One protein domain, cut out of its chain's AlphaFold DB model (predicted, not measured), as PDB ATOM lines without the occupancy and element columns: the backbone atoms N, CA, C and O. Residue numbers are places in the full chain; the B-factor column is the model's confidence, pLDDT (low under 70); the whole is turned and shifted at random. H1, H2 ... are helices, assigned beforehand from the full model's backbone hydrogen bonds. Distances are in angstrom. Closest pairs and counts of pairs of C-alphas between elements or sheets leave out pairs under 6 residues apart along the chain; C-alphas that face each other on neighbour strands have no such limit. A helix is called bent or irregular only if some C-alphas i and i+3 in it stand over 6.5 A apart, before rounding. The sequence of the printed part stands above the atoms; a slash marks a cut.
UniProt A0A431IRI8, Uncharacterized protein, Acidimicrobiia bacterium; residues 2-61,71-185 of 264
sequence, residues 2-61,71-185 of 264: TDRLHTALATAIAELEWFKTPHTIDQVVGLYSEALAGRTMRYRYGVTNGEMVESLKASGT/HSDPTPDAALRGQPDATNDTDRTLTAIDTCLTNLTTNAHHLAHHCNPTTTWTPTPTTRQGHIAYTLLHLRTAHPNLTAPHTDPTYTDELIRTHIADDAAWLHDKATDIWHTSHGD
ATOM      1  N   THR A   2      -6.356  51.678  11.996       76.56
ATOM      2  CA  THR A   2      -6.066  51.108  10.669       76.56
ATOM      3  C   THR A   2      -5.017  49.992  10.666       76.56
ATOM      4  O   THR A   2      -5.299  48.888  10.225       76.56
ATOM      5  N   ASP A   3      -3.838  50.238  11.239       83.50
ATOM      6  CA  ASP A   3      -2.730  49.267  11.257       83.50
ATOM      7  C   ASP A   3      -3.081  47.958  11.998       83.50
ATOM      8  O   ASP A   3      -2.705  46.853  11.607       83.50
ATOM      9  N   ARG A   4      -3.920  48.072  13.035       86.81
ATOM     10  CA  ARG A   4      -4.429  46.934  13.807       86.81
ATOM     11  C   ARG A   4      -5.404  46.078  12.990       86.81
ATOM     12  O   ARG A   4      -5.352  44.859  13.105       86.81
ATOM     13  N   LEU A   5      -6.260  46.698  12.172       87.94
ATOM     14  CA  LEU A   5      -7.202  45.995  11.289       87.94
ATOM     15  C   LEU A   5      -6.465  45.205  10.209       87.94
ATOM     16  O   LEU A   5      -6.749  44.027  10.008       87.94
ATOM     17  N   HIS A   6      -5.484  45.841   9.565       90.44
ATOM     18  CA  HIS A   6      -4.631  45.182   8.577       90.44
ATOM     19  C   HIS A   6      -3.881  43.999   9.187       90.44
ATOM     20  O   HIS A   6      -3.862  42.922   8.600       90.44
ATOM     21  N   THR A   7      -3.332  44.170  10.392       92.81
ATOM     22  CA  THR A   7      -2.648  43.085  11.106       92.81
ATOM     23  C   THR A   7      -3.600  41.925  11.403       92.81
ATOM     24  O   THR A   7      -3.281  40.789  11.073       92.81
ATOM     25  N   ALA A   8      -4.785  42.192  11.964       92.19
ATOM     26  CA  ALA A   8      -5.754  41.146  12.297       92.19
ATOM     27  C   ALA A   8      -6.240  40.378  11.056       92.19
ATOM     28  O   ALA A   8      -6.309  39.150  11.079       92.19
ATOM     29  N   LEU A   9      -6.521  41.085   9.955       94.00
ATOM     30  CA  LEU A   9      -6.917  40.449   8.702       94.00
ATOM     31  C   LEU A   9      -5.771  39.629   8.094       94.00
ATOM     32  O   LEU A   9      -6.003  38.526   7.607       94.00
ATOM     33  N   ALA A  10      -4.539  40.142   8.134       94.00
ATOM     34  CA  ALA A  10      -3.365  39.420   7.652       94.00
ATOM     35  C   ALA A  10      -3.107  38.142   8.463       94.00
ATOM     36  O   ALA A  10      -2.822  37.104   7.867       94.00
ATOM     37  N   THR A  11      -3.268  38.189   9.790       94.62
ATOM     38  CA  THR A  11      -3.207  36.999  10.649       94.62
ATOM     39  C   THR A  11      -4.274  35.988  10.242       94.62
ATOM     40  O   THR A  11      -3.929  34.855   9.938       94.62
ATOM     41  N   ALA A  12      -5.541  36.397  10.126       96.00
ATOM     42  CA  ALA A  12      -6.620  35.491   9.724       96.00
ATOM     43  C   ALA A  12      -6.373  34.847   8.344       96.00
ATOM     44  O   ALA A  12      -6.628  33.661   8.149       96.00
ATOM     45  N   ILE A  13      -5.834  35.608   7.384       96.62
ATOM     46  CA  ILE A  13      -5.424  35.069   6.079       96.62
ATOM     47  C   ILE A  13      -4.324  34.015   6.251       96.62
ATOM     48  O   ILE A  13      -4.423  32.952   5.643       96.62
ATOM     49  N   ALA A  14      -3.304  34.279   7.070       95.69
ATOM     50  CA  ALA A  14      -2.216  33.334   7.312       95.69
ATOM     51  C   ALA A  14      -2.709  32.027   7.960       95.69
ATOM     52  O   ALA A  14      -2.308  30.949   7.514       95.69
ATOM     53  N   GLU A  15      -3.625  32.114   8.932       96.25
ATOM     54  CA  GLU A  15      -4.259  30.941   9.554       96.25
ATOM     55  C   GLU A  15      -4.977  30.078   8.507       96.25
ATOM     56  O   GLU A  15      -4.808  28.857   8.464       96.25
ATOM     57  N   LEU A  16      -5.729  30.713   7.601       96.62
ATOM     58  CA  LEU A  16      -6.474  30.022   6.547       96.62
ATOM     59  C   LEU A  16      -5.578  29.498   5.410       96.62
ATOM     60  O   LEU A  16      -5.907  28.504   4.764       96.62
ATOM     61  N   GLU A  17      -4.429  30.130   5.157       94.69
ATOM     62  CA  GLU A  17      -3.439  29.677   4.167       94.69
ATOM     63  C   GLU A  17      -2.707  28.391   4.571       94.69
ATOM     64  O   GLU A  17      -2.050  27.760   3.730       94.69
ATOM     65  N   TRP A  18      -2.821  27.982   5.835       92.81
ATOM     66  CA  TRP A  18      -2.349  26.683   6.298       92.81
ATOM     67  C   TRP A  18      -3.096  25.523   5.634       92.81
ATOM     68  O   TRP A  18      -2.471  24.507   5.324       92.81
ATOM     69  N   PHE A  19      -4.388  25.705   5.317       90.31
ATOM     70  CA  PHE A  19      -5.255  24.706   4.681       90.31
ATOM     71  C   PHE A  19      -4.952  24.520   3.190       90.31
ATOM     72  O   PHE A  19      -5.754  24.810   2.300       90.31
ATOM     73  N   LYS A  20      -3.764  24.014   2.903       83.50
ATOM     74  CA  LYS A  20      -3.270  23.615   1.584       83.50
ATOM     75  C   LYS A  20      -2.591  22.269   1.731       83.50
ATOM     76  O   LYS A  20      -2.175  21.928   2.830       83.50
ATOM     77  N   THR A  21      -2.418  21.525   0.643       72.25
ATOM     78  CA  THR A  21      -1.713  20.237   0.686       72.25
ATOM     79  C   THR A  21      -0.382  20.369   1.448       72.25
ATOM     80  O   THR A  21       0.422  21.238   1.096       72.25
ATOM     81  N   PRO A  22      -0.139  19.543   2.486       71.62
ATOM     82  CA  PRO A  22      -0.873  18.324   2.862       71.62
ATOM     83  C   PRO A  22      -2.014  18.489   3.892       71.62
ATOM     84  O   PRO A  22      -2.575  17.484   4.298       71.62
ATOM     85  N   HIS A  23      -2.358  19.702   4.314       80.25
ATOM     86  CA  HIS A  23      -3.316  20.022   5.380       80.25
ATOM     87  C   HIS A  23      -4.679  20.505   4.859       80.25
ATOM     88  O   HIS A  23      -5.259  21.435   5.420       80.25
ATOM     89  N   THR A  24      -5.207  19.961   3.757       85.44
ATOM     90  CA  THR A  24      -6.552  20.397   3.333       85.44
ATOM     91  C   THR A  24      -7.569  20.082   4.431       85.44
ATOM     92  O   THR A  24      -7.431  19.095   5.160       85.44
ATOM     93  N   ILE A  25      -8.608  20.908   4.571       87.25
ATOM     94  CA  ILE A  25      -9.607  20.698   5.631       87.25
ATOM     95  C   ILE A  25     -10.311  19.340   5.475       87.25
ATOM     96  O   ILE A  25     -10.604  18.671   6.462       87.25
ATOM     97  N   ASP A  26     -10.487  18.877   4.235       82.81
ATOM     98  CA  ASP A  26     -11.026  17.551   3.931       82.81
ATOM     99  C   ASP A  26     -10.099  16.416   4.418       82.81
ATOM    100  O   ASP A  26     -10.585  15.389   4.893       82.81
ATOM    101  N   GLN A  27      -8.772  16.600   4.370       76.00
ATOM    102  CA  GLN A  27      -7.812  15.642   4.937       76.00
ATOM    103  C   GLN A  27      -7.870  15.620   6.467       76.00
ATOM    104  O   GLN A  27      -7.875  14.545   7.064       76.00
ATOM    105  N   VAL A  28      -7.945  16.791   7.102       82.44
ATOM    106  CA  VAL A  28      -8.068  16.917   8.562       82.44
ATOM    107  C   VAL A  28      -9.347  16.239   9.061       82.44
ATOM    108  O   VAL A  28      -9.309  15.444   9.999       82.44
ATOM    109  N   VAL A  29     -10.481  16.487   8.403       83.19
ATOM    110  CA  VAL A  29     -11.760  15.846   8.740       83.19
ATOM    111  C   VAL A  29     -11.723  14.336   8.492       83.19
ATOM    112  O   VAL A  29     -12.255  13.568   9.300       83.19
ATOM    113  N   GLY A  30     -11.059  13.891   7.422       76.69
ATOM    114  CA  GLY A  30     -10.842  12.469   7.159       76.69
ATOM    115  C   GLY A  30     -10.071  11.778   8.286       76.69
ATOM    116  O   GLY A  30     -10.544  10.781   8.827       76.69
ATOM    117  N   LEU A  31      -8.952  12.366   8.726       74.69
ATOM    118  CA  LEU A  31      -8.166  11.875   9.869       74.69
ATOM    119  C   LEU A  31      -9.012  11.724  11.131       74.69
ATOM    120  O   LEU A  31      -8.976  10.687  11.794       74.69
ATOM    121  N   TYR A  32      -9.784  12.762  11.452       77.94
ATOM    122  CA  TYR A  32     -10.658  12.753  12.615       77.94
ATOM    123  C   TYR A  32     -11.710  11.642  12.523       77.94
ATOM    124  O   TYR A  32     -11.923  10.880  13.468       77.94
ATOM    125  N   SER A  33     -12.323  11.497  11.348       75.88
ATOM    126  CA  SER A  33     -13.350  10.488  11.103       75.88
ATOM    127  C   SER A  33     -12.799   9.062  11.192       75.88
ATOM    128  O   SER A  33     -13.432   8.174  11.772       75.88
ATOM    129  N   GLU A  34     -11.595   8.825  10.671       69.31
ATOM    130  CA  GLU A  34     -10.902   7.541  10.796       69.31
ATOM    131  C   GLU A  34     -10.554   7.210  12.251       69.31
ATOM    132  O   GLU A  34     -10.775   6.072  12.686       69.31
ATOM    133  N   ALA A  35     -10.064   8.200  13.007       70.88
ATOM    134  CA  ALA A  35      -9.748   8.051  14.424       70.88
ATOM    135  C   ALA A  35     -10.993   7.650  15.235       70.88
ATOM    136  O   ALA A  35     -10.942   6.681  15.996       70.88
ATOM    137  N   LEU A  36     -12.134   8.311  15.007       71.50
ATOM    138  CA  LEU A  36     -13.414   7.964  15.640       71.50
ATOM    139  C   LEU A  36     -13.923   6.569  15.250       71.50
ATOM    140  O   LEU A  36     -14.534   5.872  16.060       71.50
ATOM    141  N   ALA A  37     -13.669   6.133  14.013       65.94
ATOM    142  CA  ALA A  37     -14.070   4.814  13.532       65.94
ATOM    143  C   ALA A  37     -13.163   3.670  14.035       65.94
ATOM    144  O   ALA A  37     -13.424   2.505  13.712       65.94
ATOM    145  N   GLY A  38     -12.089   3.972  14.779       57.34
ATOM    146  CA  GLY A  38     -11.108   2.986  15.242       57.34
ATOM    147  C   GLY A  38     -10.390   2.266  14.095       57.34
ATOM    148  O   GLY A  38      -9.925   1.133  14.260       57.34
ATOM    149  N   ARG A  39     -10.349   2.877  12.904       54.22
ATOM    150  CA  ARG A  39      -9.701   2.298  11.724       54.22
ATOM    151  C   ARG A  39      -8.214   2.617  11.777       54.22
ATOM    152  O   ARG A  39      -7.818   3.742  12.046       54.22
ATOM    153  N   THR A  40      -7.384   1.608  11.524       49.09
ATOM    154  CA  THR A  40      -5.934   1.791  11.414       49.09
ATOM    155  C   THR A  40      -5.565   1.955   9.949       49.09
ATOM    156  O   THR A  40      -5.992   1.165   9.102       49.09
ATOM    157  N   MET A  41      -4.783   2.983   9.636       49.75
ATOM    158  CA  MET A  41      -4.275   3.163   8.284       49.75
ATOM    159  C   MET A  41      -3.081   2.265   7.996       49.75
ATOM    160  O   MET A  41      -2.286   1.923   8.874       49.75
ATOM    161  N   ARG A  42      -2.950   1.897   6.718       46.72
ATOM    162  CA  ARG A  42      -1.803   1.139   6.211       46.72
ATOM    163  C   ARG A  42      -0.522   1.977   6.198       46.72
ATOM    164  O   ARG A  42       0.552   1.429   6.424       46.72
ATOM    165  N   TYR A  43      -0.646   3.275   5.939       48.62
ATOM    166  CA  TYR A  43       0.461   4.223   5.863       48.62
ATOM    167  C   TYR A  43       0.165   5.434   6.740       48.62
ATOM    168  O   TYR A  43      -0.994   5.799   6.921       48.62
ATOM    169  N   ARG A  44       1.216   6.057   7.280       48.16
ATOM    170  CA  ARG A  44       1.097   7.384   7.893       48.16
ATOM    171  C   ARG A  44       0.716   8.376   6.791       48.16
ATOM    172  O   ARG A  44       1.223   8.258   5.678       48.16
ATOM    173  N   TYR A  45      -0.165   9.331   7.057       42.84
ATOM    174  CA  TYR A  45      -0.398  10.400   6.082       42.84
ATOM    175  C   TYR A  45       0.879  11.247   5.922       42.84
ATOM    176  O   TYR A  45       1.690  11.357   6.840       42.84
ATOM    177  N   GLY A  46       1.095  11.781   4.717       42.38
ATOM    178  CA  GLY A  46       2.331  12.487   4.358       42.38
ATOM    179  C   GLY A  46       3.504  11.578   3.974       42.38
ATOM    180  O   GLY A  46       4.550  12.091   3.580       42.38
ATOM    181  N   VAL A  47       3.335  10.249   4.028       48.91
ATOM    182  CA  VAL A  47       4.305   9.297   3.470       48.91
ATOM    183  C   VAL A  47       4.506   9.577   1.984       48.91
ATOM    184  O   VAL A  47       3.558   9.698   1.202       48.91
ATOM    185  N   THR A  48       5.766   9.678   1.588       50.19
ATOM    186  CA  THR A  48       6.143   9.920   0.202       50.19
ATOM    187  C   THR A  48       5.847   8.695  -0.662       50.19
ATOM    188  O   THR A  48       5.861   7.550  -0.203       50.19
ATOM    189  N   ASN A  49       5.655   8.907  -1.969       49.84
ATOM    190  CA  ASN A  49       5.492   7.805  -2.923       49.84
ATOM    191  C   ASN A  49       6.643   6.781  -2.852       49.84
ATOM    192  O   ASN A  49       6.419   5.591  -3.067       49.84
ATOM    193  N   GLY A  50       7.863   7.224  -2.524       51.50
ATOM    194  CA  GLY A  50       9.022   6.348  -2.339       51.50
ATOM    195  C   GLY A  50       8.865   5.406  -1.144       51.50
ATOM    196  O   GLY A  50       9.012   4.194  -1.297       51.50
ATOM    197  N   GLU A  51       8.478   5.943   0.011       50.72
ATOM    198  CA  GLU A  51       8.265   5.173   1.245       50.72
ATOM    199  C   GLU A  51       7.110   4.167   1.107       50.72
ATOM    200  O   GLU A  51       7.203   3.040   1.602       50.72
ATOM    201  N   MET A  52       6.052   4.513   0.361       52.91
ATOM    202  CA  MET A  52       4.976   3.565   0.038       52.91
ATOM    203  C   MET A  52       5.478   2.389  -0.785       52.91
ATOM    204  O   MET A  52       5.169   1.236  -0.488       52.91
ATOM    205  N   VAL A  53       6.250   2.669  -1.835       57.28
ATOM    206  CA  VAL A  53       6.771   1.638  -2.736       57.28
ATOM    207  C   VAL A  53       7.752   0.726  -2.005       57.28
ATOM    208  O   VAL A  53       7.713  -0.487  -2.212       57.28
ATOM    209  N   GLU A  54       8.601   1.264  -1.130       58.50
ATOM    210  CA  GLU A  54       9.489   0.449  -0.297       58.50
ATOM    211  C   GLU A  54       8.716  -0.422   0.694       58.50
ATOM    212  O   GLU A  54       8.991  -1.620   0.788       58.50
ATOM    213  N   SER A  55       7.688   0.118   1.353       55.53
ATOM    214  CA  SER A  55       6.827  -0.670   2.238       55.53
ATOM    215  C   SER A  55       6.059  -1.760   1.479       55.53
ATOM    216  O   SER A  55       5.988  -2.897   1.948       55.53
ATOM    217  N   LEU A  56       5.547  -1.482   0.274       53.91
ATOM    218  CA  LEU A  56       4.891  -2.469  -0.599       53.91
ATOM    219  C   LEU A  56       5.843  -3.586  -1.042       53.91
ATOM    220  O   LEU A  56       5.456  -4.759  -1.056       53.91
ATOM    221  N   LYS A  57       7.089  -3.235  -1.381       56.22
ATOM    222  CA  LYS A  57       8.148  -4.197  -1.716       56.22
ATOM    223  C   LYS A  57       8.517  -5.055  -0.505       56.22
ATOM    224  O   LYS A  57       8.614  -6.271  -0.640       56.22
ATOM    225  N   ALA A  58       8.656  -4.447   0.674       52.09
ATOM    226  CA  ALA A  58       8.975  -5.140   1.922       52.09
ATOM    227  C   ALA A  58       7.837  -6.054   2.410       52.09
ATOM    228  O   ALA A  58       8.090  -7.114   2.977       52.09
ATOM    229  N   SER A  59       6.579  -5.677   2.158       47.81
ATOM    230  CA  SER A  59       5.383  -6.441   2.547       47.81
ATOM    231  C   SER A  59       4.946  -7.485   1.510       47.81
ATOM    232  O   SER A  59       3.923  -8.146   1.698       47.81
ATOM    233  N   GLY A  60       5.692  -7.655   0.409       40.69
ATOM    234  CA  GLY A  60       5.443  -8.694  -0.596       40.69
ATOM    235  C   GLY A  60       4.081  -8.597  -1.297       40.69
ATOM    236  O   GLY A  60       3.635  -9.570  -1.901       40.69
ATOM    237  N   THR A  61       3.394  -7.449  -1.243       45.09
ATOM    238  CA  THR A  61       2.017  -7.278  -1.760       45.09
ATOM    239  C   THR A  61       1.969  -6.974  -3.262       45.09
ATOM    240  O   THR A  61       1.099  -6.254  -3.747       45.09
ATOM    241  N   HIS A  71      -9.056   1.998   1.190       34.03
ATOM    242  CA  HIS A  71      -8.010   2.240   2.191       34.03
ATOM    243  C   HIS A  71      -6.912   3.148   1.641       34.03
ATOM    244  O   HIS A  71      -5.915   2.673   1.100       34.03
ATOM    245  N   SER A  72      -7.180   4.449   1.787       43.31
ATOM    246  CA  SER A  72      -6.234   5.551   1.995       43.31
ATOM    247  C   SER A  72      -4.945   5.445   1.179       43.31
ATOM    248  O   SER A  72      -3.883   5.097   1.692       43.31
ATOM    249  N   ASP A  73      -5.058   5.752  -0.112       37.59
ATOM    250  CA  ASP A  73      -3.903   6.153  -0.910       37.59
ATOM    251  C   ASP A  73      -3.589   7.606  -0.506       37.59
ATOM    252  O   ASP A  73      -4.458   8.452  -0.679       37.59
ATOM    253  N   PRO A  74      -2.425   7.959   0.056       42.16
ATOM    254  CA  PRO A  74      -2.096   9.328   0.464       42.16
ATOM    255  C   PRO A  74      -1.658  10.179  -0.742       42.16
ATOM    256  O   PRO A  74      -0.736  10.988  -0.664       42.16
ATOM    257  N   THR A  75      -2.293   9.973  -1.897       44.53
ATOM    258  CA  THR A  75      -2.028  10.764  -3.097       44.53
ATOM    259  C   THR A  75      -2.782  12.098  -3.021       44.53
ATOM    260  O   THR A  75      -3.852  12.169  -2.409       44.53
ATOM    261  N   PRO A  76      -2.285  13.166  -3.673       37.94
ATOM    262  CA  PRO A  76      -3.022  14.430  -3.815       37.94
ATOM    263  C   PRO A  76      -4.452  14.226  -4.351       37.94
ATOM    264  O   PRO A  76      -5.380  14.930  -3.972       37.94
ATOM    265  N   ASP A  77      -4.638  13.196  -5.173       32.28
ATOM    266  CA  ASP A  77      -5.913  12.789  -5.763       32.28
ATOM    267  C   ASP A  77      -6.906  12.166  -4.767       32.28
ATOM    268  O   ASP A  77      -8.114  12.166  -5.010       32.28
ATOM    269  N   ALA A  78      -6.420  11.601  -3.662       41.81
ATOM    270  CA  ALA A  78      -7.252  11.116  -2.565       41.81
ATOM    271  C   ALA A  78      -7.534  12.221  -1.538       41.81
ATOM    272  O   ALA A  78      -8.643  12.287  -1.012       41.81
ATOM    273  N   ALA A  79      -6.577  13.133  -1.327       39.94
ATOM    274  CA  ALA A  79      -6.758  14.343  -0.522       39.94
ATOM    275  C   ALA A  79      -7.905  15.234  -1.035       39.94
ATOM    276  O   ALA A  79      -8.571  15.905  -0.252       39.94
ATOM    277  N   LEU A  80      -8.147  15.211  -2.349       36.31
ATOM    278  CA  LEU A  80      -9.225  15.948  -3.014       36.31
ATOM    279  C   LEU A  80     -10.580  15.225  -3.005       36.31
ATOM    280  O   LEU A  80     -11.589  15.839  -3.341       36.31
ATOM    281  N   ARG A  81     -10.628  13.927  -2.670       42.03
ATOM    282  CA  ARG A  81     -11.851  13.116  -2.802       42.03
ATOM    283  C   ARG A  81     -12.772  13.141  -1.585       42.03
ATOM    284  O   ARG A  81     -13.921  12.743  -1.743       42.03
ATOM    285  N   GLY A  82     -12.307  13.652  -0.442       43.12
ATOM    286  CA  GLY A  82     -13.066  13.693   0.810       43.12
ATOM    287  C   GLY A  82     -13.341  12.288   1.357       43.12
ATOM    288  O   GLY A  82     -13.779  11.389   0.644       43.12
ATOM    289  N   GLN A  83     -13.058  12.058   2.634       52.31
ATOM    290  CA  GLN A  83     -13.485  10.817   3.280       52.31
ATOM    291  C   GLN A  83     -14.908  10.981   3.824       52.31
ATOM    292  O   GLN A  83     -15.281  12.092   4.198       52.31
ATOM    293  N   PRO A  84     -15.724   9.910   3.855       52.56
ATOM    294  CA  PRO A  84     -17.043   9.990   4.462       52.56
ATOM    295  C   PRO A  84     -16.914  10.317   5.952       52.56
ATOM    296  O   PRO A  84     -16.128   9.681   6.660       52.56
ATOM    297  N   ASP A  85     -17.712  11.280   6.409       57.25
ATOM    298  CA  ASP A  85     -17.747  11.713   7.804       57.25
ATOM    299  C   ASP A  85     -18.051  10.541   8.752       57.25
ATOM    300  O   ASP A  85     -18.846   9.640   8.449       57.25
ATOM    301  N   ALA A  86     -17.431  10.551   9.931       60.50
ATOM    302  CA  ALA A  86     -17.724   9.560  10.956       60.50
ATOM    303  C   ALA A  86     -19.157   9.704  11.479       60.50
ATOM    304  O   ALA A  86     -19.590  10.764  11.919       60.50
ATOM    305  N   THR A  87     -19.877   8.583  11.550       59.22
ATOM    306  CA  THR A  87     -21.232   8.531  12.124       59.22
ATOM    307  C   THR A  87     -21.257   8.657  13.652       59.22
ATOM    308  O   THR A  87     -22.333   8.790  14.225       59.22
ATOM    309  N   ASN A  88     -20.096   8.601  14.319       62.53
ATOM    310  CA  ASN A  88     -19.955   8.597  15.781       62.53
ATOM    311  C   ASN A  88     -19.306   9.891  16.327       62.53
ATOM    312  O   ASN A  88     -18.605   9.841  17.334       62.53
ATOM    313  N   ASP A  89     -19.531  11.042  15.682       71.06
ATOM    314  CA  ASP A  89     -19.073  12.378  16.123       71.06
ATOM    315  C   ASP A  89     -19.869  12.891  17.344       71.06
ATOM    316  O   ASP A  89     -20.680  13.815  17.269       71.06
ATOM    317  N   THR A  90     -19.715  12.224  18.490       66.94
ATOM    318  CA  THR A  90     -20.517  12.496  19.697       66.94
ATOM    319  C   THR A  90     -20.262  13.869  20.316       66.94
ATOM    320  O   THR A  90     -21.152  14.420  20.960       66.94
ATOM    321  N   ASP A  91     -19.067  14.425  20.124       74.12
ATOM    322  CA  ASP A  91     -18.667  15.762  20.572       74.12
ATOM    323  C   ASP A  91     -19.017  16.864  19.554       74.12
ATOM    324  O   ASP A  91     -18.799  18.042  19.830       74.12
ATOM    325  N   ARG A  92     -19.629  16.493  18.417       83.06
ATOM    326  CA  ARG A  92     -20.077  17.393  17.343       83.06
ATOM    327  C   ARG A  92     -18.947  18.223  16.729       83.06
ATOM    328  O   ARG A  92     -19.201  19.325  16.231       83.06
ATOM    329  N   THR A  93     -17.714  17.716  16.749       85.75
ATOM    330  CA  THR A  93     -16.551  18.424  16.205       85.75
ATOM    331  C   THR A  93     -16.723  18.696  14.705       85.75
ATOM    332  O   THR A  93     -16.432  19.807  14.259       85.75
ATOM    333  N   LEU A  94     -17.268  17.754  13.927       85.31
ATOM    334  CA  LEU A  94     -17.494  17.946  12.487       85.31
ATOM    335  C   LEU A  94     -18.560  19.012  12.220       85.31
ATOM    336  O   LEU A  94     -18.370  19.891  11.383       85.31
ATOM    337  N   THR A  95     -19.645  18.995  13.000       87.00
ATOM    338  CA  THR A  95     -20.700  20.020  12.901       87.00
ATOM    339  C   THR A  95     -20.168  21.413  13.258       87.00
ATOM    340  O   THR A  95     -20.544  22.401  12.623       87.00
ATOM    341  N   ALA A  96     -19.290  21.511  14.260       89.25
ATOM    342  CA  ALA A  96     -18.657  22.769  14.645       89.25
ATOM    343  C   ALA A  96     -17.733  23.306  13.539       89.25
ATOM    344  O   ALA A  96     -17.799  24.493  13.225       89.25
ATOM    345  N   ILE A  97     -16.940  22.435  12.900       92.88
ATOM    346  CA  ILE A  97     -16.098  22.793  11.745       92.88
ATOM    347  C   ILE A  97     -16.961  23.320  10.592       92.88
ATOM    348  O   ILE A  97     -16.689  24.400  10.072       92.88
ATOM    349  N   ASP A  98     -18.035  22.616  10.228       91.31
ATOM    350  CA  ASP A  98     -18.921  23.027   9.128       91.31
ATOM    351  C   ASP A  98     -19.631  24.363   9.411       91.31
ATOM    352  O   ASP A  98     -19.779  25.214   8.526       91.31
ATOM    353  N   THR A  99     -20.017  24.587  10.669       92.50
ATOM    354  CA  THR A  99     -20.597  25.861  11.117       92.50
ATOM    355  C   THR A  99     -19.576  26.994  11.016       92.50
ATOM    356  O   THR A  99     -19.882  28.045  10.456       92.50
ATOM    357  N   CYS A 100     -18.347  26.771  11.489       95.25
ATOM    358  CA  CYS A 100     -17.257  27.742  11.406       95.25
ATOM    359  C   CYS A 100     -16.928  28.108   9.949       95.25
ATOM    360  O   CYS A 100     -16.865  29.287   9.606       95.25
ATOM    361  N   LEU A 101     -16.829  27.119   9.051       94.69
ATOM    362  CA  LEU A 101     -16.609  27.353   7.617       94.69
ATOM    363  C   LEU A 101     -17.719  28.212   6.994       94.69
ATOM    364  O   LEU A 101     -17.442  29.115   6.196       94.69
ATOM    365  N   THR A 102     -18.973  27.957   7.370       92.75
ATOM    366  CA  THR A 102     -20.130  28.732   6.904       92.75
ATOM    367  C   THR A 102     -20.080  30.176   7.409       92.75
ATOM    368  O   THR A 102     -20.291  31.107   6.622       92.75
ATOM    369  N   ASN A 103     -19.750  30.375   8.687       93.94
ATOM    370  CA  ASN A 103     -19.601  31.699   9.289       93.94
ATOM    371  C   ASN A 103     -18.471  32.487   8.621       93.94
ATOM    372  O   ASN A 103     -18.713  33.593   8.143       93.94
ATOM    373  N   LEU A 104     -17.281  31.895   8.484       95.12
ATOM    374  CA  LEU A 104     -16.136  32.500   7.796       95.12
ATOM    375  C   LEU A 104     -16.487  32.935   6.372       95.12
ATOM    376  O   LEU A 104     -16.219  34.070   5.984       95.12
ATOM    377  N   THR A 105     -17.154  32.062   5.616       93.12
ATOM    378  CA  THR A 105     -17.580  32.345   4.235       93.12
ATOM    379  C   THR A 105     -18.536  33.538   4.181       93.12
ATOM    380  O   THR A 105     -18.375  34.436   3.351       93.12
ATOM    381  N   THR A 106     -19.524  33.558   5.078       91.94
ATOM    382  CA  THR A 106     -20.548  34.609   5.148       91.94
ATOM    383  C   THR A 106     -19.936  35.943   5.569       91.94
ATOM    384  O   THR A 106     -20.142  36.961   4.908       91.94
ATOM    385  N   ASN A 107     -19.118  35.934   6.619       94.00
ATOM    386  CA  ASN A 107     -18.490  37.130   7.169       94.00
ATOM    387  C   ASN A 107     -17.439  37.710   6.215       94.00
ATOM    388  O   ASN A 107     -17.394  38.924   6.028       94.00
ATOM    389  N   ALA A 108     -16.652  36.868   5.538       93.31
ATOM    390  CA  ALA A 108     -15.709  37.320   4.518       93.31
ATOM    391  C   ALA A 108     -16.420  37.947   3.314       93.31
ATOM    392  O   ALA A 108     -15.974  38.983   2.822       93.31
ATOM    393  N   HIS A 109     -17.543  37.368   2.868       91.06
ATOM    394  CA  HIS A 109     -18.380  37.982   1.834       91.06
ATOM    395  C   HIS A 109     -18.877  39.354   2.295       91.06
ATOM    396  O   HIS A 109     -18.680  40.338   1.585       91.06
ATOM    397  N   HIS A 110     -19.503  39.439   3.474       90.38
ATOM    398  CA  HIS A 110     -20.024  40.703   4.000       90.38
ATOM    399  C   HIS A 110     -18.930  41.770   4.092       90.38
ATOM    400  O   HIS A 110     -19.145  42.896   3.647       90.38
ATOM    401  N   LEU A 111     -17.739  41.401   4.573       91.69
ATOM    402  CA  LEU A 111     -16.585  42.292   4.619       91.69
ATOM    403  C   LEU A 111     -16.181  42.767   3.216       91.69
ATOM    404  O   LEU A 111     -16.012  43.962   2.995       91.69
ATOM    405  N   ALA A 112     -16.048  41.852   2.254       91.00
ATOM    406  CA  ALA A 112     -15.664  42.192   0.886       91.00
ATOM    407  C   ALA A 112     -16.690  43.095   0.194       91.00
ATOM    408  O   ALA A 112     -16.300  44.046  -0.480       91.00
ATOM    409  N   HIS A 113     -17.984  42.846   0.396       88.94
ATOM    410  CA  HIS A 113     -19.048  43.693  -0.134       88.94
ATOM    411  C   HIS A 113     -19.060  45.080   0.523       88.94
ATOM    412  O   HIS A 113     -19.215  46.085  -0.167       88.94
ATOM    413  N   HIS A 114     -18.838  45.145   1.838       88.69
ATOM    414  CA  HIS A 114     -18.772  46.406   2.582       88.69
ATOM    415  C   HIS A 114     -17.569  47.263   2.174       88.69
ATOM    416  O   HIS A 114     -17.709  48.470   2.003       88.69
ATOM    417  N   CYS A 115     -16.400  46.646   1.978       88.75
ATOM    418  CA  CYS A 115     -15.176  47.326   1.545       88.75
ATOM    419  C   CYS A 115     -15.135  47.603   0.036       88.75
ATOM    420  O   CYS A 115     -14.428  48.503  -0.415       88.75
ATOM    421  N   ASN A 116     -15.846  46.811  -0.763       85.81
ATOM    422  CA  ASN A 116     -15.939  46.982  -2.202       85.81
ATOM    423  C   ASN A 116     -17.339  46.570  -2.704       85.81
ATOM    424  O   ASN A 116     -17.562  45.396  -3.020       85.81
ATOM    425  N   PRO A 117     -18.274  47.519  -2.877       79.00
ATOM    426  CA  PRO A 117     -19.652  47.217  -3.273       79.00
ATOM    427  C   PRO A 117     -19.777  46.688  -4.709       79.00
ATOM    428  O   PRO A 117     -20.830  46.183  -5.090       79.00
ATOM    429  N   THR A 118     -18.708  46.763  -5.514       79.88
ATOM    430  CA  THR A 118     -18.664  46.149  -6.855       79.88
ATOM    431  C   THR A 118     -18.380  44.648  -6.820       79.88
ATOM    432  O   THR A 118     -18.446  43.991  -7.860       79.88
ATOM    433  N   THR A 119     -18.090  44.092  -5.640       72.81
ATOM    434  CA  THR A 119     -17.911  42.653  -5.450       72.81
ATOM    435  C   THR A 119     -19.208  41.940  -5.816       72.81
ATOM    436  O   THR A 119     -20.231  42.077  -5.145       72.81
ATOM    437  N   THR A 120     -19.177  41.200  -6.922       69.88
ATOM    438  CA  THR A 120     -20.325  40.444  -7.416       69.88
ATOM    439  C   THR A 120     -20.548  39.190  -6.588       69.88
ATOM    440  O   THR A 120     -19.592  38.545  -6.155       69.88
ATOM    441  N   TRP A 121     -21.815  38.801  -6.446       63.75
ATOM    442  CA  TRP A 121     -22.189  37.532  -5.837       63.75
ATOM    443  C   TRP A 121     -21.501  36.363  -6.554       63.75
ATOM    444  O   TRP A 121     -21.662  36.167  -7.760       63.75
ATOM    445  N   THR A 122     -20.742  35.584  -5.793       67.25
ATOM    446  CA  THR A 122     -20.178  34.301  -6.212       67.25
ATOM    447  C   THR A 122     -20.989  33.169  -5.579       67.25
ATOM    448  O   THR A 122     -21.384  33.302  -4.420       67.25
ATOM    449  N   PRO A 123     -21.248  32.061  -6.299       69.50
ATOM    450  CA  PRO A 123     -22.022  30.952  -5.757       69.50
ATOM    451  C   PRO A 123     -21.358  30.374  -4.506       69.50
ATOM    452  O   PRO A 123     -20.135  30.223  -4.461       69.50
ATOM    453  N   THR A 124     -22.176  30.052  -3.502       73.94
ATOM    454  CA  THR A 124     -21.709  29.434  -2.258       73.94
ATOM    455  C   THR A 124     -20.996  28.117  -2.576       73.94
ATOM    456  O   THR A 124     -21.545  27.296  -3.320       73.94
ATOM    457  N   PRO A 125     -19.781  27.899  -2.050       82.31
ATOM    458  CA  PRO A 125     -19.051  26.660  -2.275       82.31
ATOM    459  C   PRO A 125     -19.798  25.460  -1.681       82.31
ATOM    460  O   PRO A 125     -20.537  25.586  -0.710       82.31
ATOM    461  N   THR A 126     -19.609  24.287  -2.287       78.12
ATOM    462  CA  THR A 126     -20.250  23.024  -1.872       78.12
ATOM    463  C   THR A 126     -19.293  22.058  -1.176       78.12
ATOM    464  O   THR A 126     -19.727  21.028  -0.667       78.12
ATOM    465  N   THR A 127     -17.994  22.365  -1.162       84.19
ATOM    466  CA  THR A 127     -16.951  21.564  -0.510       84.19
ATOM    467  C   THR A 127     -16.298  22.371   0.605       84.19
ATOM    468  O   THR A 127     -16.175  23.595   0.492       84.19
ATOM    469  N   ARG A 128     -15.824  21.703   1.665       87.94
ATOM    470  CA  ARG A 128     -15.156  22.362   2.801       87.94
ATOM    471  C   ARG A 128     -13.916  23.132   2.350       87.94
ATOM    472  O   ARG A 128     -13.765  24.306   2.679       87.94
ATOM    473  N   GLN A 129     -13.077  22.531   1.504       89.25
ATOM    474  CA  GLN A 129     -11.939  23.247   0.920       89.25
ATOM    475  C   GLN A 129     -12.376  24.411   0.010       89.25
ATOM    476  O   GLN A 129     -11.686  25.429  -0.076       89.25
ATOM    477  N   GLY A 130     -13.542  24.300  -0.633       86.56
ATOM    478  CA  GLY A 130     -14.169  25.395  -1.368       86.56
ATOM    479  C   GLY A 130     -14.515  26.583  -0.468       86.56
ATOM    480  O   GLY A 130     -14.255  27.716  -0.861       86.56
ATOM    481  N   HIS A 131     -15.027  26.343   0.745       91.69
ATOM    482  CA  HIS A 131     -15.279  27.394   1.740       91.69
ATOM    483  C   HIS A 131     -14.000  28.148   2.121       91.69
ATOM    484  O   HIS A 131     -14.001  29.380   2.140       91.69
ATOM    485  N   ILE A 132     -12.886  27.440   2.336       94.25
ATOM    486  CA  ILE A 132     -11.582  28.064   2.618       94.25
ATOM    487  C   ILE A 132     -11.125  28.941   1.449       94.25
ATOM    488  O   ILE A 132     -10.794  30.114   1.634       94.25
ATOM    489  N   ALA A 133     -11.128  28.394   0.229       90.75
ATOM    490  CA  ALA A 133     -10.678  29.114  -0.960       90.75
ATOM    491  C   ALA A 133     -11.539  30.359  -1.235       90.75
ATOM    492  O   ALA A 133     -11.012  31.426  -1.556       90.75
ATOM    493  N   TYR A 134     -12.856  30.227  -1.062       91.56
ATOM    494  CA  TYR A 134     -13.812  31.321  -1.175       91.56
ATOM    495  C   TYR A 134     -13.535  32.414  -0.137       91.56
ATOM    496  O   TYR A 134     -13.416  33.586  -0.488       91.56
ATOM    497  N   THR A 135     -13.376  32.033   1.132       94.38
ATOM    498  CA  THR A 135     -13.074  32.962   2.231       94.38
ATOM    499  C   THR A 135     -11.793  33.743   1.932       94.38
ATOM    500  O   THR A 135     -11.815  34.972   1.916       94.38
ATOM    501  N   LEU A 136     -10.699  33.059   1.576       94.56
ATOM    502  CA  LEU A 136      -9.421  33.696   1.232       94.56
ATOM    503  C   LEU A 136      -9.538  34.694   0.071       94.56
ATOM    504  O   LEU A 136      -8.932  35.766   0.124       94.56
ATOM    505  N   LEU A 137     -10.309  34.368  -0.971       92.38
ATOM    506  CA  LEU A 137     -10.548  35.271  -2.100       92.38
ATOM    507  C   LEU A 137     -11.186  36.590  -1.637       92.38
ATOM    508  O   LEU A 137     -10.713  37.671  -2.003       92.38
ATOM    509  N   HIS A 138     -12.234  36.508  -0.817       92.19
ATOM    510  CA  HIS A 138     -12.969  37.680  -0.336       92.19
ATOM    511  C   HIS A 138     -12.161  38.504   0.665       92.19
ATOM    512  O   HIS A 138     -12.087  39.723   0.518       92.19
ATOM    513  N   LEU A 139     -11.450  37.865   1.600       93.75
ATOM    514  CA  LEU A 139     -10.560  38.575   2.528       93.75
ATOM    515  C   LEU A 139      -9.451  39.334   1.784       93.75
ATOM    516  O   LEU A 139      -9.196  40.501   2.075       93.75
ATOM    517  N   ARG A 140      -8.831  38.718   0.768       92.75
ATOM    518  CA  ARG A 140      -7.804  39.376  -0.061       92.75
ATOM    519  C   ARG A 140      -8.366  40.528  -0.894       92.75
ATOM    520  O   ARG A 140      -7.671  41.519  -1.094       92.75
ATOM    521  N   THR A 141      -9.614  40.418  -1.349       89.50
ATOM    522  CA  THR A 141     -10.310  41.486  -2.090       89.50
ATOM    523  C   THR A 141     -10.671  42.665  -1.182       89.50
ATOM    524  O   THR A 141     -10.567  43.823  -1.594       89.50
ATOM    525  N   ALA A 142     -11.049  42.386   0.068       90.25
ATOM    526  CA  ALA A 142     -11.356  43.401   1.072       90.25
ATOM    527  C   ALA A 142     -10.104  44.136   1.571       90.25
ATOM    528  O   ALA A 142     -10.148  45.343   1.798       90.25
ATOM    529  N   HIS A 143      -8.980  43.424   1.708       90.88
ATOM    530  CA  HIS A 143      -7.757  43.921   2.340       90.88
ATOM    531  C   HIS A 143      -7.257  45.299   1.847       90.88
ATOM    532  O   HIS A 143      -6.989  46.153   2.693       90.88
ATOM    533  N   PRO A 144      -7.153  45.588   0.533       89.69
ATOM    534  CA  PRO A 144      -6.719  46.910   0.070       89.69
ATOM    535  C   PRO A 144      -7.746  48.029   0.316       89.69
ATOM    536  O   PRO A 144      -7.389  49.201   0.241       89.69
ATOM    537  N   ASN A 145      -9.005  47.690   0.609       88.94
ATOM    538  CA  ASN A 145     -10.122  48.632   0.711       88.94
ATOM    539  C   ASN A 145     -10.660  48.799   2.147       88.94
ATOM    540  O   ASN A 145     -11.707  49.411   2.343       88.94
ATOM    541  N   LEU A 146      -9.946  48.298   3.164       86.44
ATOM    542  CA  LEU A 146     -10.370  48.369   4.572       86.44
ATOM    543  C   LEU A 146     -10.565  49.796   5.109       86.44
ATOM    544  O   LEU A 146     -11.234  49.987   6.120       86.44
ATOM    545  N   THR A 147      -9.958  50.792   4.463       83.38
ATOM    546  CA  THR A 147     -10.047  52.209   4.846       83.38
ATOM    547  C   THR A 147     -10.816  53.044   3.835       83.38
ATOM    548  O   THR A 147     -10.623  54.262   3.770       83.38
ATOM    549  N   ALA A 148     -11.615  52.412   2.975       83.44
ATOM    550  CA  ALA A 148     -12.374  53.149   1.985       83.44
ATOM    551  C   ALA A 148     -13.357  54.115   2.685       83.44
ATOM    552  O   ALA A 148     -13.934  53.791   3.717       83.44
ATOM    553  N   PRO A 149     -13.597  55.318   2.146       75.69
ATOM    554  CA  PRO A 149     -14.370  56.348   2.849       75.69
ATOM    555  C   PRO A 149     -15.846  55.982   3.096       75.69
ATOM    556  O   PRO A 149     -16.513  56.656   3.872       75.69
ATOM    557  N   HIS A 150     -16.361  54.939   2.437       79.19
ATOM    558  CA  HIS A 150     -17.732  54.447   2.586       79.19
ATOM    559  C   HIS A 150     -17.876  53.321   3.622       79.19
ATOM    560  O   HIS A 150     -18.999  52.931   3.929       79.19
ATOM    561  N   THR A 151     -16.773  52.792   4.163       83.00
ATOM    562  CA  THR A 151     -16.824  51.717   5.159       83.00
ATOM    563  C   THR A 151     -17.063  52.282   6.552       83.00
ATOM    564  O   THR A 151     -16.329  53.168   6.989       83.00
ATOM    565  N   ASP A 152     -18.026  51.723   7.285       87.19
ATOM    566  CA  ASP A 152     -18.129  51.912   8.736       87.19
ATOM    567  C   ASP A 152     -16.935  51.230   9.440       87.19
ATOM    568  O   ASP A 152     -16.831  49.996   9.402       87.19
ATOM    569  N   PRO A 153     -16.032  51.994  10.082       84.94
ATOM    570  CA  PRO A 153     -14.838  51.447  10.713       84.94
ATOM    571  C   PRO A 153     -15.130  50.637  11.984       84.94
ATOM    572  O   PRO A 153     -14.332  49.769  12.326       84.94
ATOM    573  N   THR A 154     -16.245  50.891  12.678       88.75
ATOM    574  CA  THR A 154     -16.608  50.158  13.906       88.75
ATOM    575  C   THR A 154     -17.107  48.767  13.549       88.75
ATOM    576  O   THR A 154     -16.597  47.775  14.063       88.75
ATOM    577  N   TYR A 155     -18.035  48.702  12.591       89.00
ATOM    578  CA  TYR A 155     -18.528  47.441  12.041       89.00
ATOM    579  C   TYR A 155     -17.394  46.606  11.428       89.00
ATOM    580  O   TYR A 155     -17.318  45.399  11.637       89.00
ATOM    581  N   THR A 156     -16.467  47.256  10.716       90.31
ATOM    582  CA  THR A 156     -15.309  46.581  10.112       90.31
ATOM    583  C   THR A 156     -14.355  46.009  11.171       90.31
ATOM    584  O   THR A 156     -13.870  44.892  10.997       90.31
ATOM    585  N   ASP A 157     -14.102  46.721  12.281       90.50
ATOM    586  CA  ASP A 157     -13.281  46.200  13.393       90.50
ATOM    587  C   ASP A 157     -13.919  44.983  14.054       90.50
ATOM    588  O   ASP A 157     -13.242  43.972  14.246       90.50
ATOM    589  N   GLU A 158     -15.217  45.056  14.351       91.12
ATOM    590  CA  GLU A 158     -15.964  43.955  14.955       91.12
ATOM    591  C   GLU A 158     -15.981  42.721  14.044       91.12
ATOM    592  O   GLU A 158     -15.633  41.624  14.482       91.12
ATOM    593  N   LEU A 159     -16.303  42.901  12.760       93.25
ATOM    594  CA  LEU A 159     -16.378  41.805  11.796       93.25
ATOM    595  C   LEU A 159     -15.021  41.116  11.604       93.25
ATOM    596  O   LEU A 159     -14.946  39.888  11.575       93.25
ATOM    597  N   ILE A 160     -13.933  41.884  11.512       93.75
ATOM    598  CA  ILE A 160     -12.594  41.311  11.347       93.75
ATOM    599  C   ILE A 160     -12.147  40.608  12.623       93.75
ATOM    600  O   ILE A 160     -11.673  39.479  12.554       93.75
ATOM    601  N   ARG A 161     -12.261  41.256  13.784       91.06
ATOM    602  CA  ARG A 161     -11.647  40.735  15.007       91.06
ATOM    603  C   ARG A 161     -12.475  39.647  15.671       91.06
ATOM    604  O   ARG A 161     -11.916  38.618  16.008       91.06
ATOM    605  N   THR A 162     -13.771  39.873  15.841       89.25
ATOM    606  CA  THR A 162     -14.642  38.980  16.621       89.25
ATOM    607  C   THR A 162     -15.150  37.805  15.795       89.25
ATOM    608  O   THR A 162     -15.456  36.752  16.339       89.25
ATOM    609  N   HIS A 163     -15.287  37.985  14.480       92.50
ATOM    610  CA  HIS A 163     -15.923  36.979  13.632       92.50
ATOM    611  C   HIS A 163     -14.963  36.308  12.659       92.50
ATOM    612  O   HIS A 163     -15.060  35.108  12.463       92.50
ATOM    613  N   ILE A 164     -14.044  37.042  12.029       95.75
ATOM    614  CA  ILE A 164     -13.130  36.442  11.046       95.75
ATOM    615  C   ILE A 164     -11.870  35.901  11.721       95.75
ATOM    616  O   ILE A 164     -11.498  34.758  11.481       95.75
ATOM    617  N   ALA A 165     -11.203  36.706  12.551       94.44
ATOM    618  CA  ALA A 165      -9.947  36.316  13.183       94.44
ATOM    619  C   ALA A 165     -10.151  35.211  14.227       94.44
ATOM    620  O   ALA A 165      -9.425  34.222  14.184       94.44
ATOM    621  N   ASP A 166     -11.155  35.341  15.098       93.19
ATOM    622  CA  ASP A 166     -11.456  34.325  16.115       93.19
ATOM    623  C   ASP A 166     -11.869  32.982  15.480       93.19
ATOM    624  O   ASP A 166     -11.339  31.941  15.869       93.19
ATOM    625  N   ASP A 167     -12.734  32.988  14.454       95.62
ATOM    626  CA  ASP A 167     -13.131  31.754  13.755       95.62
ATOM    627  C   ASP A 167     -11.954  31.132  12.981       95.62
ATOM    628  O   ASP A 167     -11.786  29.911  12.989       95.62
ATOM    629  N   ALA A 168     -11.113  31.945  12.326       96.94
ATOM    630  CA  ALA A 168      -9.946  31.452  11.593       96.94
ATOM    631  C   ALA A 168      -8.907  30.822  12.531       96.94
ATOM    632  O   ALA A 168      -8.409  29.735  12.237       96.94
ATOM    633  N   ALA A 169      -8.624  31.474  13.662       96.06
ATOM    634  CA  ALA A 169      -7.716  30.961  14.683       96.06
ATOM    635  C   ALA A 169      -8.259  29.669  15.306       96.06
ATOM    636  O   ALA A 169      -7.555  28.665  15.351       96.06
ATOM    637  N   TRP A 170      -9.539  29.649  15.697       95.81
ATOM    638  CA  TRP A 170     -10.170  28.444  16.237       95.81
ATOM    639  C   TRP A 170     -10.101  27.271  15.255       95.81
ATOM    640  O   TRP A 170      -9.766  26.151  15.647       95.81
ATOM    641  N   LEU A 171     -10.404  27.517  13.976       96.69
ATOM    642  CA  LEU A 171     -10.373  26.480  12.951       96.69
ATOM    643  C   LEU A 171      -8.952  25.950  12.744       96.69
ATOM    644  O   LEU A 171      -8.773  24.736  12.631       96.69
ATOM    645  N   HIS A 172      -7.957  26.838  12.713       95.38
ATOM    646  CA  HIS A 172      -6.554  26.465  12.584       95.38
ATOM    647  C   HIS A 172      -6.068  25.637  13.775       95.38
ATOM    648  O   HIS A 172      -5.530  24.548  13.569       95.38
ATOM    649  N   ASP A 173      -6.303  26.099  15.004       94.38
ATOM    650  CA  ASP A 173      -5.907  25.399  16.230       94.38
ATOM    651  C   ASP A 173      -6.547  24.011  16.286       94.38
ATOM    652  O   ASP A 173      -5.864  22.996  16.447       94.38
ATOM    653  N   LYS A 174      -7.863  23.933  16.052       91.88
ATOM    654  CA  LYS A 174      -8.597  22.665  16.072       91.88
ATOM    655  C   LYS A 174      -8.097  21.702  14.996       91.88
ATOM    656  O   LYS A 174      -7.963  20.503  15.255       91.88
ATOM    657  N   ALA A 175      -7.830  22.199  13.790       91.00
ATOM    658  CA  ALA A 175      -7.328  21.380  12.697       91.00
ATOM    659  C   ALA A 175      -5.895  20.895  12.945       91.00
ATOM    660  O   ALA A 175      -5.581  19.739  12.659       91.00
ATOM    661  N   THR A 176      -5.059  21.751  13.524       90.25
ATOM    662  CA  THR A 176      -3.685  21.444  13.926       90.25
ATOM    663  C   THR A 176      -3.658  20.389  15.030       90.25
ATOM    664  O   THR A 176      -2.909  19.416  14.927       90.25
ATOM    665  N   ASP A 177      -4.542  20.488  16.023       85.94
ATOM    666  CA  ASP A 177      -4.707  19.482  17.078       85.94
ATOM    667  C   ASP A 177      -5.115  18.116  16.511       85.94
ATOM    668  O   ASP A 177      -4.505  17.090  16.839       85.94
ATOM    669  N   ILE A 178      -6.123  18.085  15.631       83.69
ATOM    670  CA  ILE A 178      -6.562  16.859  14.945       83.69
ATOM    671  C   ILE A 178      -5.405  16.268  14.140       83.69
ATOM    672  O   ILE A 178      -5.147  15.060  14.204       83.69
ATOM    673  N   TRP A 179      -4.708  17.122  13.393       81.06
ATOM    674  CA  TRP A 179      -3.587  16.736  12.559       81.06
ATOM    675  C   TRP A 179      -2.480  16.099  13.395       81.06
ATOM    676  O   TRP A 179      -2.144  14.941  13.163       81.06
ATOM    677  N   HIS A 180      -1.974  16.781  14.424       80.00
ATOM    678  CA  HIS A 180      -0.895  16.276  15.274       80.00
ATOM    679  C   HIS A 180      -1.278  15.016  16.049       80.00
ATOM    680  O   HIS A 180      -0.479  14.077  16.112       80.00
ATOM    681  N   THR A 181      -2.503  14.955  16.575       70.62
ATOM    682  CA  THR A 181      -3.010  13.771  17.288       70.62
ATOM    683  C   THR A 181      -3.060  12.541  16.377       70.62
ATOM    684  O   THR A 181      -2.878  11.415  16.844       70.62
ATOM    685  N   SER A 182      -3.261  12.745  15.073       65.00
ATOM    686  CA  SER A 182      -3.482  11.665  14.107       65.00
ATOM    687  C   SER A 182      -2.267  11.350  13.219       65.00
ATOM    688  O   SER A 182      -2.224  10.270  12.637       65.00
ATOM    689  N   HIS A 183      -1.277  12.248  13.098       60.28
ATOM    690  CA  HIS A 183      -0.140  12.098  12.170       60.28
ATOM    691  C   HIS A 183       1.156  11.519  12.753       60.28
ATOM    692  O   HIS A 183       1.959  10.991  11.985       60.28
ATOM    693  N   GLY A 184       1.434  11.661  14.052       42.94
ATOM    694  CA  GLY A 184       2.836  11.680  14.499       42.94
ATOM    695  C   GLY A 184       3.356  10.467  15.258       42.94
ATOM    696  O   GLY A 184       4.005   9.596  14.685       42.94
ATOM    697  N   ASP A 185       3.121  10.434  16.568       42.78
ATOM    698  CA  ASP A 185       3.916   9.591  17.476       42.78
ATOM    699  C   ASP A 185       3.092   8.596  18.302       42.78
ATOM    700  O   ASP A 185       3.642   7.699  18.938       42.78
TER     701      ASP A 185
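This is residues 2 to 61 and 71 to 185 of the 264 residues of an uncharacterized protein of Acidimicrobiia bacterium (UniProt A0A431IRI8). An elongated bundle of four helices, H1, H5, H6 and H7, has its longest helix, H7, running along it; H1 and H5 lie at opposite corners, and H6 and H7 at the other two. H2 adds on at one end of the bundle, with the short H4 beside it in a low-confidence stretch, and H3, also of low confidence, lies farther out beyond that end, where residues 56 to 61 stick out. The link of residues 116 to 127 folds back along the bundle, from the end of H5 to the start of H6. The printed part has 175 residues with seven named helices, H1 to H7 in order, and no named strand; its class is all helix. It is only just compact, close to loose, with a radius of gyration of the C-alphas of 18.8 A, and spans 68 by 34 by 30 A, only just elongated.

H1, residues 2 to 17, begins at C-alpha 2 at (-6.066, 51.108, 10.669) and is 22.5 A long. H2 is residues 25 to 36, H3 residues 49 to 58 and H4 residues 76 to 79. H5, residues 93 to 115, is 32.4 A long. H6, residues 128 to 145, is 26.8 A long and only just irregular: C-alphas 141 and 144 are 6.9 A apart. H7, residues 153 to 183, is 42.0 A long and ends at C-alpha 183 at (-0.140, 12.098, 12.170).

H1 touches H7 at a shallow tilt of 28 degrees, the same way; their closest C-alphas, of Ala 12 and Ala 165, are 4.9 A apart. H1 touches H6 at 22 degrees, opposite ways, closest at the C-alphas of Ile 13 and Leu 136, 6.4 A. H5 touches H6 at 27 degrees, the same way, closest at the C-alphas of Ala 112 and Ala 142, 4.5 A. H5 touches H7 at 32 degrees, opposite ways, closest at the C-alphas of Leu 104 and Ile 164, 5.9 A. H1 and H5 are apart; H6 and H7 are near each other. H2 touches residues 175 to 182 of H7 at a steep tilt of 48 degrees, closest at the C-alphas of Val 28 and Trp 179, 6.0 A. H2 and H6 touch only at their ends, closest at the C-alphas of Ile 25 and Gln 129, 5.8 A. H4 is close to H2 but not clearly touching, with the C-alphas of Gln 27 and Ala 79 5.7 A apart. H3 touches no helix. Every O i to N i+4 pair is within hydrogen-bond range in H1, H2, H3 and H5, against 12 of 14 in H6 and 24 of 27 in H7; H4 is too short for such a pair.

The two C-alphas farthest apart, of Gly 60 and Pro 149, are 68.1 A apart. Residues 62 to 70 are not printed; C-alphas 61 and 71 are 14.4 A apart across this cut. The links H2 to H3, H4 to H5 and H5 to H6 are long. Mean pLDDT of the printed part is 76.7, with low values among others at residues 37 to 61 and 71 to 88.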